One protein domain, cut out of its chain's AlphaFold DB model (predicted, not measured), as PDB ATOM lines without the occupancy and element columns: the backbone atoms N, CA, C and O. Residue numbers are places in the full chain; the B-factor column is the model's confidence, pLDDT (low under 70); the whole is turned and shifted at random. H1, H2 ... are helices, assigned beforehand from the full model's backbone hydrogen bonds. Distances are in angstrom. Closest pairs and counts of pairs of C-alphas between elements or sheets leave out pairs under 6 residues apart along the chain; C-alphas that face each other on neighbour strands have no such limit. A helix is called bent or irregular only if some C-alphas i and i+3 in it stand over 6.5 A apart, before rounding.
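This is residues 259 to 362 of the 649 residues of an uncharacterized protein of Halogranum gelatinilyticum (UniProt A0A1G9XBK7). Three helices, H1, H3 and H4, lie side by side as a small up-and-down bundle, and the very long H4 runs on well past the other two, along nearly the whole length of the model. Between H1 and H3 the chain makes two long loops, residues 277 to 293 and 298 to 314, with the short helix H2 between them at H4. You are reading 104 printed residues with four named helices, in the order H1, H2, H3, H4, and no named strand; the class is all helix. The whole is compact, with a radius of gyration of the C-alphas of 14.8 A, and the C-alphas span 53 by 24 by 22 A.

Start at H1, residues 259 to 276, and compare it with H3, residues 315 to 324: they touch, H1 with residues 266 to 274 alone, and the closest C-alphas, those of Ala 270 and Ser 316, are 5.4 A apart. These two run opposite ways at a shallow tilt of 14 degrees. Now look at H4, residues 330 to 362, the hub, which touches three other helices. It touches H1 with residues 330 to 341 alone, the same way at a shallow tilt of 10 degrees; the closest C-alphas, those of Ala 270 and Ile 337, are 6.2 A apart. H3 and H4 form a helical hairpin: they touch, H4 with residues 330 to 337 alone, and run opposite ways at a shallow tilt of 17 degrees, the closest C-alphas being those of Ile 319 and Ala 333, 6.3 A apart. H2, residues 294 to 297, only just touches H4, with 3 pairs of C-alphas within 8 A, the closest those of Tyr 296 and Val 348 at 5.9 A. H2 is apart from H1 and from H3. Every O i to N i+4 pair is within hydrogen-bond range in H3, against 13 of 14 in H1 and 25 of 29 in H4; H2 is too short for such a pair.

Find C-alpha 259 at (55.778, 197.887, 31.161); from there H1 runs 25.3 A to C-alpha 276. H2 is 5.0 A long and H3 14.1 A. H4 begins at C-alpha 330, (63.954, 195.571, 28.354), and runs 47.1 A to C-alpha 362 at (80.935, 152.265, 21.170). Look near residue 349 for its kink of 25 degrees; H4 is also irregular, with C-alphas 358 and 361 7.3 A apart.

The two C-alphas farthest apart, those of Arg 259 and His 362, are 53.0 A apart. The printed part has no cut. The links from H1 to H2 and from H2 to H3 are long, 17 residues each, and in the second residues 298 to 299 pair antiparallel with residues 307 to 308; the link from H3 to H4 is tight. The mean pLDDT of the printed part is 83.7, and residues 275 to 277 and 289 to 291 are under 70.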
ATOM      1  N   ARG A 259      54.774 198.739  30.514       89.06
ATOM      2  CA  ARG A 259      55.778 197.887  31.161       89.06
ATOM      3  C   ARG A 259      55.281 196.454  31.285       89.06
ATOM      4  O   ARG A 259      56.018 195.536  30.954       89.06
ATOM      5  N   THR A 260      54.038 196.267  31.724       89.88
ATOM      6  CA  THR A 260      53.433 194.933  31.854       89.88
ATOM      7  C   THR A 260      53.370 194.220  30.503       89.88
ATOM      8  O   THR A 260      53.660 193.027  30.416       89.88
ATOM      9  N   GLU A 261      53.022 194.947  29.440       89.38
ATOM     10  CA  GLU A 261      52.990 194.414  28.077       89.38
ATOM     11  C   GLU A 261      54.392 194.052  27.569       89.38
ATOM     12  O   GLU A 261      54.597 192.948  27.067       89.38
ATOM     13  N   LEU A 262      55.381 194.925  27.767       88.69
ATOM     14  CA  LEU A 262      56.762 194.660  27.362       88.69
ATOM     15  C   LEU A 262      57.388 193.506  28.159       88.69
ATOM     16  O   LEU A 262      58.052 192.652  27.580       88.69
ATOM     17  N   GLU A 263      57.143 193.411  29.466       88.81
ATOM     18  CA  GLU A 263      57.578 192.269  30.283       88.81
ATOM     19  C   GLU A 263      56.918 190.958  29.828       88.81
ATOM     20  O   GLU A 263      57.552 189.900  29.863       88.81
ATOM     21  N   ALA A 264      55.663 191.006  29.372       89.12
ATOM     22  CA  ALA A 264      55.010 189.853  28.763       89.12
ATOM     23  C   ALA A 264      55.680 189.452  27.440       89.12
ATOM     24  O   ALA A 264      55.914 188.262  27.239       89.12
ATOM     25  N   GLN A 265      56.066 190.414  26.595       88.06
ATOM     26  CA  GLN A 265      56.810 190.140  25.358       88.06
ATOM     27  C   GLN A 265      58.197 189.543  25.628       88.06
ATOM     28  O   GLN A 265      58.595 188.606  24.941       88.06
ATOM     29  N   VAL A 266      58.927 190.030  26.641       89.56
ATOM     30  CA  VAL A 266      60.218 189.442  27.050       89.56
ATOM     31  C   VAL A 266      60.027 187.990  27.486       89.56
ATOM     32  O   VAL A 266      60.786 187.116  27.071       89.56
ATOM     33  N   ARG A 267      58.992 187.710  28.291       89.81
ATOM     34  CA  ARG A 267      58.662 186.346  28.723       89.81
ATOM     35  C   ARG A 267      58.326 185.445  27.536       89.81
ATOM     36  O   ARG A 267      58.871 184.353  27.442       89.81
ATOM     37  N   GLU A 268      57.483 185.915  26.622       89.00
ATOM     38  CA  GLU A 268      57.125 185.176  25.410       89.00
ATOM     39  C   GLU A 268      58.355 184.914  24.529       89.00
ATOM     40  O   GLU A 268      58.556 183.791  24.072       89.00
ATOM     41  N   ALA A 269      59.226 185.908  24.340       87.12
ATOM     42  CA  ALA A 269      60.471 185.749  23.596       87.12
ATOM     43  C   ALA A 269      61.400 184.718  24.254       87.12
ATOM     44  O   ALA A 269      61.972 183.882  23.554       87.12
ATOM     45  N   ALA A 270      61.517 184.735  25.585       86.62
ATOM     46  CA  ALA A 270      62.307 183.760  26.327       86.62
ATOM     47  C   ALA A 270      61.737 182.343  26.162       86.62
ATOM     48  O   ALA A 270      62.470 181.419  25.816       86.62
ATOM     49  N   GLU A 271      60.427 182.162  26.329       85.38
ATOM     50  CA  GLU A 271      59.759 180.871  26.121       85.38
ATOM     51  C   GLU A 271      59.907 180.376  24.676       85.38
ATOM     52  O   GLU A 271      60.170 179.198  24.439       85.38
ATOM     53  N   GLN A 272      59.785 181.270  23.695       86.75
ATOM     54  CA  GLN A 272      59.798 180.901  22.286       86.75
ATOM     55  C   GLN A 272      61.208 180.647  21.738       86.75
ATOM     56  O   GLN A 272      61.352 179.805  20.850       86.75
ATOM     57  N   LYS A 273      62.228 181.376  22.204       86.25
ATOM     58  CA  LYS A 273      63.617 181.222  21.748       86.25
ATOM     59  C   LYS A 273      64.378 180.218  22.608       86.25
ATOM     60  O   LYS A 273      64.874 179.235  22.069       86.25
ATOM     61  N   ILE A 274      64.402 180.414  23.927       82.31
ATOM     62  CA  ILE A 274      65.146 179.550  24.859       82.31
ATOM     63  C   ILE A 274      64.411 178.230  25.070       82.31
ATOM     64  O   ILE A 274      65.041 177.183  25.068       82.31
ATOM     65  N   GLY A 275      63.077 178.230  25.160       68.75
ATOM     66  CA  GLY A 275      62.314 176.983  25.319       68.75
ATOM     67  C   GLY A 275      62.441 176.006  24.138       68.75
ATOM     68  O   GLY A 275      62.113 174.826  24.279       68.75
ATOM     69  N   LYS A 276      62.932 176.481  22.984       67.75
ATOM     70  CA  LYS A 276      63.271 175.654  21.815       67.75
ATOM     71  C   LYS A 276      64.712 175.145  21.818       67.75
ATOM     72  O   LYS A 276      65.017 174.266  21.020       67.75
ATOM     73  N   LEU A 277      65.582 175.682  22.672       69.88
ATOM     74  CA  LEU A 277      66.939 175.180  22.852       69.88
ATOM     75  C   LEU A 277      66.854 173.908  23.690       69.88
ATOM     76  O   LEU A 277      66.891 173.941  24.917       69.88
ATOM     77  N   ARG A 278      66.668 172.784  23.007       70.19
ATOM     78  CA  ARG A 278      66.798 171.455  23.590       70.19
ATOM     79  C   ARG A 278      68.047 170.840  22.997       70.19
ATOM     80  O   ARG A 278      68.170 170.755  21.780       70.19
ATOM     81  N   LEU A 279      68.988 170.506  23.868       74.62
ATOM     82  CA  LEU A 279      70.121 169.675  23.503       74.62
ATOM     83  C   LEU A 279      69.624 168.238  23.606       74.62
ATOM     84  O   LEU A 279      69.132 167.836  24.661       74.62
ATOM     85  N   GLU A 280      69.666 167.520  22.492       80.56
ATOM     86  CA  GLU A 280      69.149 166.160  22.387       80.56
ATOM     87  C   GLU A 280      70.265 165.240  21.878       80.56
ATOM     88  O   GLU A 280      71.116 165.659  21.088       80.56
ATOM     89  N   THR A 281      70.283 164.003  22.359       77.38
ATOM     90  CA  THR A 281      71.122 162.923  21.831       77.38
ATOM     91  C   THR A 281      70.626 162.481  20.443       77.38
ATOM     92  O   THR A 281      69.511 162.840  20.048       77.38
ATOM     93  N   PRO A 282      71.401 161.685  19.675       77.44
ATOM     94  CA  PRO A 282      70.961 161.174  18.370       77.44
ATOM     95  C   PRO A 282      69.652 160.368  18.421       77.44
ATOM     96  O   PRO A 282      68.870 160.399  17.473       77.44
ATOM     97  N   ASP A 283      69.383 159.693  19.540       77.31
ATOM     98  CA  ASP A 283      68.154 158.946  19.827       77.31
ATOM     99  C   ASP A 283      66.991 159.826  20.343       77.31
ATOM    100  O   ASP A 283      65.883 159.332  20.563       77.31
ATOM    101  N   GLY A 284      67.195 161.145  20.457       76.00
ATOM    102  CA  GLY A 284      66.161 162.129  20.795       76.00
ATOM    103  C   GLY A 284      65.903 162.301  22.294       76.00
ATOM    104  O   GLY A 284      64.873 162.864  22.681       76.00
ATOM    105  N   GLU A 285      66.806 161.824  23.151       79.69
ATOM    106  CA  GLU A 285      66.727 162.038  24.592       79.69
ATOM    107  C   GLU A 285      67.309 163.398  24.988       79.69
ATOM    108  O   GLU A 285      68.261 163.888  24.389       79.69
ATOM    109  N   GLN A 286      66.727 164.042  26.002       78.88
ATOM    110  CA  GLN A 286      67.179 165.364  26.440       78.88
ATOM    111  C   GLN A 286      68.436 165.271  27.296       78.88
ATOM    112  O   GLN A 286      68.482 164.517  28.265       78.88
ATOM    113  N   LEU A 287      69.411 166.114  26.971       74.00
ATOM    114  CA  LEU A 287      70.654 166.243  27.712       74.00
ATOM    115  C   LEU A 287      70.479 167.162  28.923       74.00
ATOM    116  O   LEU A 287      69.944 168.271  28.823       74.00
ATOM    117  N   GLU A 288      70.972 166.715  30.074       73.69
ATOM    118  CA  GLU A 288      70.982 167.492  31.307       73.69
ATOM    119  C   GLU A 288      72.270 168.316  31.368       73.69
ATOM    120  O   GLU A 288      73.365 167.779  31.469       73.69
ATOM    121  N   VAL A 289      72.168 169.645  31.316       69.06
ATOM    122  CA  VAL A 289      73.342 170.521  31.454       69.06
ATOM    123  C   VAL A 289      73.672 170.677  32.941       69.06
ATOM    124  O   VAL A 289      73.269 171.662  33.564       69.06
ATOM    125  N   GLU A 290      74.333 169.679  33.537       63.44
ATOM    126  CA  GLU A 290      74.610 169.675  34.981       63.44
ATOM    127  C   GLU A 290      76.038 170.047  35.367       63.44
ATOM    128  O   GLU A 290      76.197 170.684  36.405       63.44
ATOM    129  N   ASN A 291      77.070 169.759  34.565       59.81
ATOM    130  CA  ASN A 291      78.448 170.129  34.928       59.81
ATOM    131  C   ASN A 291      79.344 170.436  33.726       59.81
ATOM    132  O   ASN A 291      80.462 169.928  33.633       59.81
ATOM    133  N   LEU A 292      78.893 171.310  32.829       71.88
ATOM    134  CA  LEU A 292      79.805 171.821  31.817       71.88
ATOM    135  C   LEU A 292      80.900 172.700  32.461       71.88
ATOM    136  O   LEU A 292      80.645 173.396  33.460       71.88
ATOM    137  N   PRO A 293      82.119 172.726  31.889       77.25
ATOM    138  CA  PRO A 293      83.145 173.676  32.286       77.25
ATOM    139  C   PRO A 293      82.624 175.115  32.255       77.25
ATOM    140  O   PRO A 293      81.735 175.475  31.478       77.25
ATOM    141  N   ARG A 294      83.210 175.977  33.094       80.88
ATOM    142  CA  ARG A 294      82.727 177.351  33.314       80.88
ATOM    143  C   ARG A 294      82.531 178.145  32.017       80.88
ATOM    144  O   ARG A 294      81.613 178.952  31.929       80.88
ATOM    145  N   GLU A 295      83.387 177.914  31.030       80.81
ATOM    146  CA  GLU A 295      83.362 178.575  29.722       80.81
ATOM    147  C   GLU A 295      82.142 178.244  28.850       80.81
ATOM    148  O   GLU A 295      81.834 179.005  27.933       80.81
ATOM    149  N   TYR A 296      81.446 177.145  29.144       83.00
ATOM    150  CA  TYR A 296      80.211 176.733  28.479       83.00
ATOM    151  C   TYR A 296      78.979 177.020  29.343       83.00
ATOM    152  O   TYR A 296      77.918 177.324  28.807       83.00
ATOM    153  N   THR A 297      79.112 176.967  30.668       82.75
ATOM    154  CA  THR A 297      77.991 177.172  31.602       82.75
ATOM    155  C   THR A 297      77.654 178.648  31.801       82.75
ATOM    156  O   THR A 297      76.485 178.993  31.969       82.75
ATOM    157  N   HIS A 298      78.653 179.532  31.777       86.56
ATOM    158  CA  HIS A 298      78.442 180.970  31.923       86.56
ATOM    159  C   HIS A 298      78.261 181.623  30.557       86.56
ATOM    160  O   HIS A 298      79.153 181.558  29.709       86.56
ATOM    161  N   VAL A 299      77.122 182.283  30.368       86.69
ATOM    162  CA  VAL A 299      76.824 183.018  29.141       86.69
ATOM    163  C   VAL A 299      77.405 184.428  29.264       86.69
ATOM    164  O   VAL A 299      77.000 185.174  30.161       86.69
ATOM    165  N   PRO A 300      78.351 184.821  28.395       83.44
ATOM    166  CA  PRO A 300      78.829 186.192  28.361       83.44
ATOM    167  C   PRO A 300      77.707 187.094  27.842       83.44
ATOM    168  O   PRO A 300      77.232 186.905  26.727       83.44
ATOM    169  N   THR A 301      77.295 188.075  28.643       83.00
ATOM    170  CA  THR A 301      76.276 189.055  28.249       83.00
ATOM    171  C   THR A 301      76.880 190.446  28.117       83.00
ATOM    172  O   THR A 301      77.803 190.808  28.853       83.00
ATOM    173  N   GLU A 302      76.341 191.267  27.213       78.38
ATOM    174  CA  GLU A 302      76.770 192.673  27.077       78.38
ATOM    175  C   GLU A 302      76.533 193.500  28.355       78.38
ATOM    176  O   GLU A 302      77.239 194.478  28.601       78.38
ATOM    177  N   ALA A 303      75.550 193.107  29.170       75.25
ATOM    178  CA  ALA A 303      75.150 193.810  30.387       75.25
ATOM    179  C   ALA A 303      75.992 193.447  31.630       75.25
ATOM    180  O   ALA A 303      75.672 193.905  32.727       75.25
ATOM    181  N   ASP A 304      77.051 192.638  31.479       78.50
ATOM    182  CA  ASP A 304      77.913 192.158  32.578       78.50
ATOM    183  C   ASP A 304      77.116 191.467  33.707       78.50
ATOM    184  O   ASP A 304      77.460 191.536  34.889       78.50
ATOM    185  N   VAL A 305      76.011 190.804  33.341       83.81
ATOM    186  CA  VAL A 305      75.231 189.958  34.250       83.81
ATOM    187  C   VAL A 305      75.614 188.498  34.070       83.81
ATOM    188  O   VAL A 305      75.811 188.017  32.953       83.81
ATOM    189  N   ASP A 306      75.695 187.788  35.193       82.31
ATOM    190  CA  ASP A 306      76.075 186.383  35.206       82.31
ATOM    191  C   ASP A 306      74.843 185.502  34.961       82.31
ATOM    192  O   ASP A 306      74.017 185.310  35.858       82.31
ATOM    193  N   ILE A 307      74.695 185.004  33.731       86.38
ATOM    194  CA  ILE A 307      73.655 184.038  33.361       86.38
ATOM    195  C   ILE A 307      74.280 182.650  33.313       86.38
ATOM    196  O   ILE A 307      75.231 182.410  32.569       86.38
ATOM    197  N   VAL A 308      73.715 181.730  34.093       85.75
ATOM    198  CA  VAL A 308      74.254 180.378  34.262       85.75
ATOM    199  C   VAL A 308      73.284 179.366  33.665       85.75
ATOM    200  O   VAL A 308      72.127 179.280  34.082       85.75
ATOM    201  N   LEU A 309      73.750 178.577  32.698       82.69
ATOM    202  CA  LEU A 309      73.013 177.426  32.184       82.69
ATOM    203  C   LEU A 309      72.969 176.342  33.273       82.69
ATOM    204  O   LEU A 309      74.012 175.925  33.765       82.69
ATOM    205  N   SER A 310      71.781 175.901  33.686       75.94
ATOM    206  CA  SER A 310      71.649 174.840  34.694       75.94
ATOM    207  C   SER A 310      70.352 174.054  34.524       75.94
ATOM    208  O   SER A 310      69.332 174.637  34.152       75.94
ATOM    209  N   SER A 311      70.367 172.764  34.870       70.00
ATOM    210  CA  SER A 311      69.161 171.921  34.940       70.00
ATOM    211  C   SER A 311      68.182 172.376  36.035       70.00
ATOM    212  O   SER A 311      66.967 172.272  35.884       70.00
ATOM    213  N   GLN A 312      68.705 172.916  37.141       71.94
ATOM    214  CA  GLN A 312      67.925 173.241  38.341       71.94
ATOM    215  C   GLN A 312      67.151 174.553  38.231       71.94
ATOM    216  O   GLN A 312      66.164 174.748  38.945       71.94
ATOM    217  N   ARG A 313      67.614 175.477  37.384       76.50
ATOM    218  CA  ARG A 313      67.029 176.810  37.251       76.50
ATOM    219  C   ARG A 313      66.971 177.240  35.798       76.50
ATOM    220  O   ARG A 313      68.007 177.416  35.155       76.50
ATOM    221  N   SER A 314      65.755 177.502  35.321       82.38
ATOM    222  CA  SER A 314      65.538 177.948  33.950       82.38
ATOM    223  C   SER A 314      66.244 179.276  33.680       82.38
ATOM    224  O   SER A 314      66.115 180.240  34.437       82.38
ATOM    225  N   VAL A 315      66.953 179.355  32.556       84.69
ATOM    226  CA  VAL A 315      67.602 180.589  32.093       84.69
ATOM    227  C   VAL A 315      66.569 181.687  31.831       84.69
ATOM    228  O   VAL A 315      66.809 182.853  32.141       84.69
ATOM    229  N   SER A 316      65.380 181.323  31.337       85.56
ATOM    230  CA  SER A 316      64.289 182.283  31.149       85.56
ATOM    231  C   SER A 316      63.834 182.896  32.475       85.56
ATOM    232  O   SER A 316      63.615 184.104  32.544       85.56
ATOM    233  N   GLU A 317      63.759 182.103  33.548       87.25
ATOM    234  CA  GLU A 317      63.422 182.593  34.888       87.25
ATOM    235  C   GLU A 317      64.515 183.510  35.438       87.25
ATOM    236  O   GLU A 317      64.198 184.569  35.973       87.25
ATOM    237  N   GLN A 318      65.793 183.164  35.242       89.31
ATOM    238  CA  GLN A 318      66.918 184.017  35.637       89.31
ATOM    239  C   GLN A 318      66.833 185.402  34.981       89.31
ATOM    240  O   GLN A 318      66.893 186.412  35.678       89.31
ATOM    241  N   ILE A 319      66.622 185.462  33.661       89.00
ATOM    242  CA  ILE A 319      66.503 186.731  32.924       89.00
ATOM    243  C   ILE A 319      65.292 187.538  33.415       89.00
ATOM    244  O   ILE A 319      65.401 188.745  33.643       89.00
ATOM    245  N   ILE A 320      64.146 186.884  33.632       88.38
ATOM    246  CA  ILE A 320      62.931 187.538  34.142       88.38
ATOM    247  C   ILE A 320      63.146 188.080  35.560       88.38
ATOM    248  O   ILE A 320      62.686 189.180  35.870       88.38
ATOM    249  N   GLU A 321      63.846 187.354  36.427       90.38
ATOM    250  CA  GLU A 321      64.159 187.806  37.783       90.38
ATOM    251  C   GLU A 321      65.128 188.989  37.789       90.38
ATOM    252  O   GLU A 321      64.863 189.978  38.475       90.38
ATOM    253  N   LEU A 322      66.198 188.936  36.989       90.00
ATOM    254  CA  LEU A 322      67.133 190.054  36.811       90.00
ATOM    255  C   LEU A 322      66.399 191.303  36.305       90.00
ATOM    256  O   LEU A 322      66.611 192.410  36.810       90.00
ATOM    257  N   ARG A 323      65.457 191.123  35.373       90.12
ATOM    258  CA  ARG A 323      64.586 192.196  34.887       90.12
ATOM    259  C   ARG A 323      63.650 192.727  35.976       90.12
ATOM    260  O   ARG A 323      63.549 193.937  36.157       90.12
ATOM    261  N   THR A 324      63.005 191.847  36.739       87.19
ATOM    262  CA  THR A 324      62.090 192.221  37.837       87.19
ATOM    263  C   THR A 324      62.825 192.963  38.958       87.19
ATOM    264  O   THR A 324      62.273 193.873  39.576       87.19
ATOM    265  N   ALA A 325      64.094 192.624  39.192       88.38
ATOM    266  CA  ALA A 325      64.985 193.311  40.120       88.38
ATOM    267  C   ALA A 325      65.535 194.650  39.580       88.38
ATOM    268  O   ALA A 325      66.330 195.291  40.268       88.38
ATOM    269  N   ASN A 326      65.115 195.079  38.380       85.12
ATOM    270  CA  ASN A 326      65.619 196.247  37.648       85.12
ATOM    271  C   ASN A 326      67.149 196.232  37.447       85.12
ATOM    272  O   ASN A 326      67.781 197.286  37.431       85.12
ATOM    273  N   GLN A 327      67.755 195.047  37.325       87.62
ATOM    274  CA  GLN A 327      69.174 194.900  36.969       87.62
ATOM    275  C   GLN A 327      69.387 194.892  35.453       87.62
ATOM    276  O   GLN A 327      70.491 195.153  34.998       87.62
ATOM    277  N   LEU A 328      68.322 194.616  34.695       89.75
ATOM    278  CA  LEU A 328      68.292 194.681  33.239       89.75
ATOM    279  C   LEU A 328      67.174 195.615  32.779       89.75
ATOM    280  O   LEU A 328      66.067 195.616  33.333       89.75
ATOM    281  N   THR A 329      67.443 196.373  31.727       90.75
ATOM    282  CA  THR A 329      66.432 197.044  30.905       90.75
ATOM    283  C   THR A 329      65.754 196.043  29.961       90.75
ATOM    284  O   THR A 329      66.151 194.881  29.860       90.75
ATOM    285  N   ILE A 330      64.688 196.462  29.273       89.06
ATOM    286  CA  ILE A 330      63.954 195.571  28.354       89.06
ATOM    287  C   ILE A 330      64.831 195.131  27.173       89.06
ATOM    288  O   ILE A 330      64.810 193.953  26.813       89.06
ATOM    289  N   ILE A 331      65.619 196.043  26.590       88.69
ATOM    290  CA  ILE A 331      66.529 195.699  25.488       88.69
ATOM    291  C   ILE A 331      67.618 194.749  25.973       88.69
ATOM    292  O   ILE A 331      67.888 193.759  25.299       88.69
ATOM    293  N   GLU A 332      68.221 195.015  27.132       90.94
ATOM    294  CA  GLU A 332      69.263 194.147  27.688       90.94
ATOM    295  C   GLU A 332      68.725 192.748  27.996       90.94
ATOM    296  O   GLU A 332      69.405 191.769  27.717       90.94
ATOM    297  N   ALA A 333      67.486 192.624  28.485       90.62
ATOM    298  CA  ALA A 333      66.857 191.322  28.695       90.62
ATOM    299  C   ALA A 333      66.654 190.548  27.378       90.62
ATOM    300  O   ALA A 333      66.856 189.337  27.340       90.62
ATOM    301  N   ILE A 334      66.282 191.226  26.288       88.50
ATOM    302  CA  ILE A 334      66.111 190.587  24.972       88.50
ATOM    303  C   ILE A 334      67.452 190.224  24.344       88.50
ATOM    304  O   ILE A 334      67.579 189.133  23.796       88.50
ATOM    305  N   ARG A 335      68.460 191.090  24.469       89.44
ATOM    306  CA  ARG A 335      69.824 190.762  24.043       89.44
ATOM    307  C   ARG A 335      70.384 189.597  24.836       89.44
ATOM    308  O   ARG A 335      70.897 188.684  24.224       89.44
ATOM    309  N   ALA A 336      70.170 189.549  26.148       90.44
ATOM    310  CA  ALA A 336      70.564 188.408  26.965       90.44
ATOM    311  C   ALA A 336      69.899 187.100  26.503       90.44
ATOM    312  O   ALA A 336      70.537 186.053  26.513       90.44
ATOM    313  N   ILE A 337      68.634 187.140  26.063       90.44
ATOM    314  CA  ILE A 337      67.978 185.976  25.444       90.44
ATOM    315  C   ILE A 337      68.709 185.560  24.160       90.44
ATOM    316  O   ILE A 337      68.929 184.369  23.949       90.44
ATOM    317  N   ASP A 338      69.078 186.518  23.311       90.12
ATOM    318  CA  ASP A 338      69.804 186.249  22.067       90.12
ATOM    319  C   ASP A 338      71.243 185.766  22.319       90.12
ATOM    320  O   ASP A 338      71.662 184.807  21.679       90.12
ATOM    321  N   ASP A 339      71.950 186.329  23.301       90.88
ATOM    322  CA  ASP A 339      73.284 185.906  23.744       90.88
ATOM    323  C   ASP A 339      73.253 184.458  24.257       90.88
ATOM    324  O   ASP A 339      74.130 183.661  23.934       90.88
ATOM    325  N   VAL A 340      72.214 184.078  25.013       89.69
ATOM    326  CA  VAL A 340      72.003 182.687  25.453       89.69
ATOM    327  C   VAL A 340      71.804 181.764  24.255       89.69
ATOM    328  O   VAL A 340      72.407 180.694  24.201       89.69
ATOM    329  N   VAL A 341      70.957 182.155  23.299       89.31
ATOM    330  CA  VAL A 341      70.701 181.363  22.086       89.31
ATOM    331  C   VAL A 341      71.983 181.187  21.282       89.31
ATOM    332  O   VAL A 341      72.314 180.059  20.919       89.31
ATOM    333  N   ASP A 342      72.711 182.274  21.041       90.88
ATOM    334  CA  ASP A 342      73.967 182.263  20.297       90.88
ATOM    335  C   ASP A 342      75.019 181.414  21.011       90.88
ATOM    336  O   ASP A 342      75.619 180.536  20.398       90.88
ATOM    337  N   HIS A 343      75.189 181.576  22.322       89.62
ATOM    338  CA  HIS A 343      76.149 180.797  23.104       89.62
ATOM    339  C   HIS A 343      75.827 179.298  23.095       89.62
ATOM    340  O   HIS A 343      76.722 178.469  22.901       89.62
ATOM    341  N   VAL A 344      74.550 178.926  23.231       88.19
ATOM    342  CA  VAL A 344      74.134 177.521  23.130       88.19
ATOM    343  C   VAL A 344      74.400 176.975  21.728       88.19
ATOM    344  O   VAL A 344      74.950 175.886  21.603       88.19
ATOM    345  N   GLN A 345      74.069 177.718  20.672       88.38
ATOM    346  CA  GLN A 345      74.224 177.251  19.290       88.38
ATOM    347  C   GLN A 345      75.678 177.222  18.808       88.38
ATOM    348  O   GLN A 345      76.040 176.357  18.016       88.38
ATOM    349  N   THR A 346      76.514 178.154  19.262       89.31
ATOM    350  CA  THR A 346      77.883 178.328  18.754       89.31
ATOM    351  C   THR A 346      78.941 177.657  19.616       89.31
ATOM    352  O   THR A 346      80.027 177.370  19.111       89.31
ATOM    353  N   ARG A 347      78.661 177.400  20.900       87.25
ATOM    354  CA  ARG A 347      79.629 176.785  21.821       87.25
ATOM    355  C   ARG A 347      79.145 175.488  22.431       87.25
ATOM    356  O   ARG A 347      79.856 174.492  22.345       87.25
ATOM    357  N   VAL A 348      77.961 175.494  23.040       87.56
ATOM    358  CA  VAL A 348      77.486 174.331  23.804       87.56
ATOM    359  C   VAL A 348      77.111 173.178  22.878       87.56
ATOM    360  O   VAL A 348      77.619 172.076  23.054       87.56
ATOM    361  N   ALA A 349      76.276 173.426  21.867       86.06
ATOM    362  CA  ALA A 349      75.833 172.393  20.937       86.06
ATOM    363  C   ALA A 349      77.003 171.746  20.168       86.06
ATOM    364  O   ALA A 349      77.066 170.520  20.167       86.06
ATOM    365  N   PRO A 350      77.983 172.495  19.614       87.25
ATOM    366  CA  PRO A 350      79.141 171.880  18.961       87.25
ATOM    367  C   PRO A 350      80.027 171.065  19.908       87.25
ATOM    368  O   PRO A 350      80.564 170.038  19.506       87.25
ATOM    369  N   HIS A 351      80.188 171.509  21.159       84.69
ATOM    370  CA  HIS A 351      80.942 170.755  22.160       84.69
ATOM    371  C   HIS A 351      80.243 169.434  22.500       84.69
ATOM    372  O   HIS A 351      80.866 168.380  22.487       84.69
ATOM    373  N   VAL A 352      78.935 169.468  22.739       84.81
ATOM    374  CA  VAL A 352      78.134 168.262  22.976       84.81
ATOM    375  C   VAL A 352      78.171 167.320  21.769       84.81
ATOM    376  O   VAL A 352      78.384 166.121  21.936       84.81
ATOM    377  N   GLU A 353      78.031 167.849  20.550       85.19
ATOM    378  CA  GLU A 353      78.115 167.059  19.318       85.19
ATOM    379  C   GLU A 353      79.479 166.367  19.184       85.19
ATOM    380  O   GLU A 353      79.543 165.205  18.787       85.19
ATOM    381  N   SER A 354      80.575 167.043  19.552       85.69
ATOM    382  CA  SER A 354      81.905 166.428  19.520       85.69
ATOM    383  C   SER A 354      82.031 165.278  20.520       85.69
ATOM    384  O   SER A 354      82.618 164.257  20.181       85.69
ATOM    385  N   GLN A 355      81.464 165.419  21.726       85.44
ATOM    386  CA  GLN A 355      81.456 164.353  22.735       85.44
ATOM    387  C   GLN A 355      80.645 163.138  22.260       85.44
ATOM    388  O   GLN A 355      81.123 162.010  22.332       85.44
ATOM    389  N   ILE A 356      79.452 163.367  21.700       85.12
ATOM    390  CA  ILE A 356      78.620 162.301  21.118       85.12
ATOM    391  C   ILE A 356      79.379 161.581  19.999       85.12
ATOM    392  O   ILE A 356      79.402 160.357  19.968       85.12
ATOM    393  N   ARG A 357      80.043 162.325  19.107       85.31
ATOM    394  CA  ARG A 357      80.797 161.745  17.987       85.31
ATOM    395  C   ARG A 357      81.959 160.863  18.442       85.31
ATOM    396  O   ARG A 357      82.226 159.863  17.789       85.31
ATOM    397  N   LEU A 358      82.637 161.226  19.532       85.19
ATOM    398  CA  LEU A 358      83.712 160.410  20.105       85.19
ATOM    399  C   LEU A 358      83.190 159.076  20.650       85.19
ATOM    400  O   LEU A 358      83.861 158.064  20.495       85.19
ATOM    401  N   LEU A 359      82.002 159.066  21.264       86.38
ATOM    402  CA  LEU A 359      81.433 157.859  21.873       86.38
ATOM    403  C   LEU A 359      80.592 157.011  20.900       86.38
ATOM    404  O   LEU A 359      80.372 155.829  21.156       86.38
ATOM    405  N   ALA A 360      80.143 157.589  19.782       84.38
ATOM    406  CA  ALA A 360      79.257 156.947  18.809       84.38
ATOM    407  C   ALA A 360      79.700 155.542  18.337       84.38
ATOM    408  O   ALA A 360      78.828 154.680  18.251       84.38
ATOM    409  N   PRO A 361      80.997 155.243  18.099       83.12
ATOM    410  CA  PRO A 361      81.429 153.896  17.701       83.12
ATOM    411  C   PRO A 361      81.211 152.815  18.774       83.12
ATOM    412  O   PRO A 361      81.227 151.627  18.473       83.12
ATOM    413  N   HIS A 362      81.030 153.199  20.040       83.25
ATOM    414  CA  HIS A 362      80.935 152.265  21.170       83.25
ATOM    415  C   HIS A 362      79.495 151.998  21.622       83.25
ATOM    416  O   HIS A 362      79.232 151.008  22.317       83.25
TER     417      HIS A 362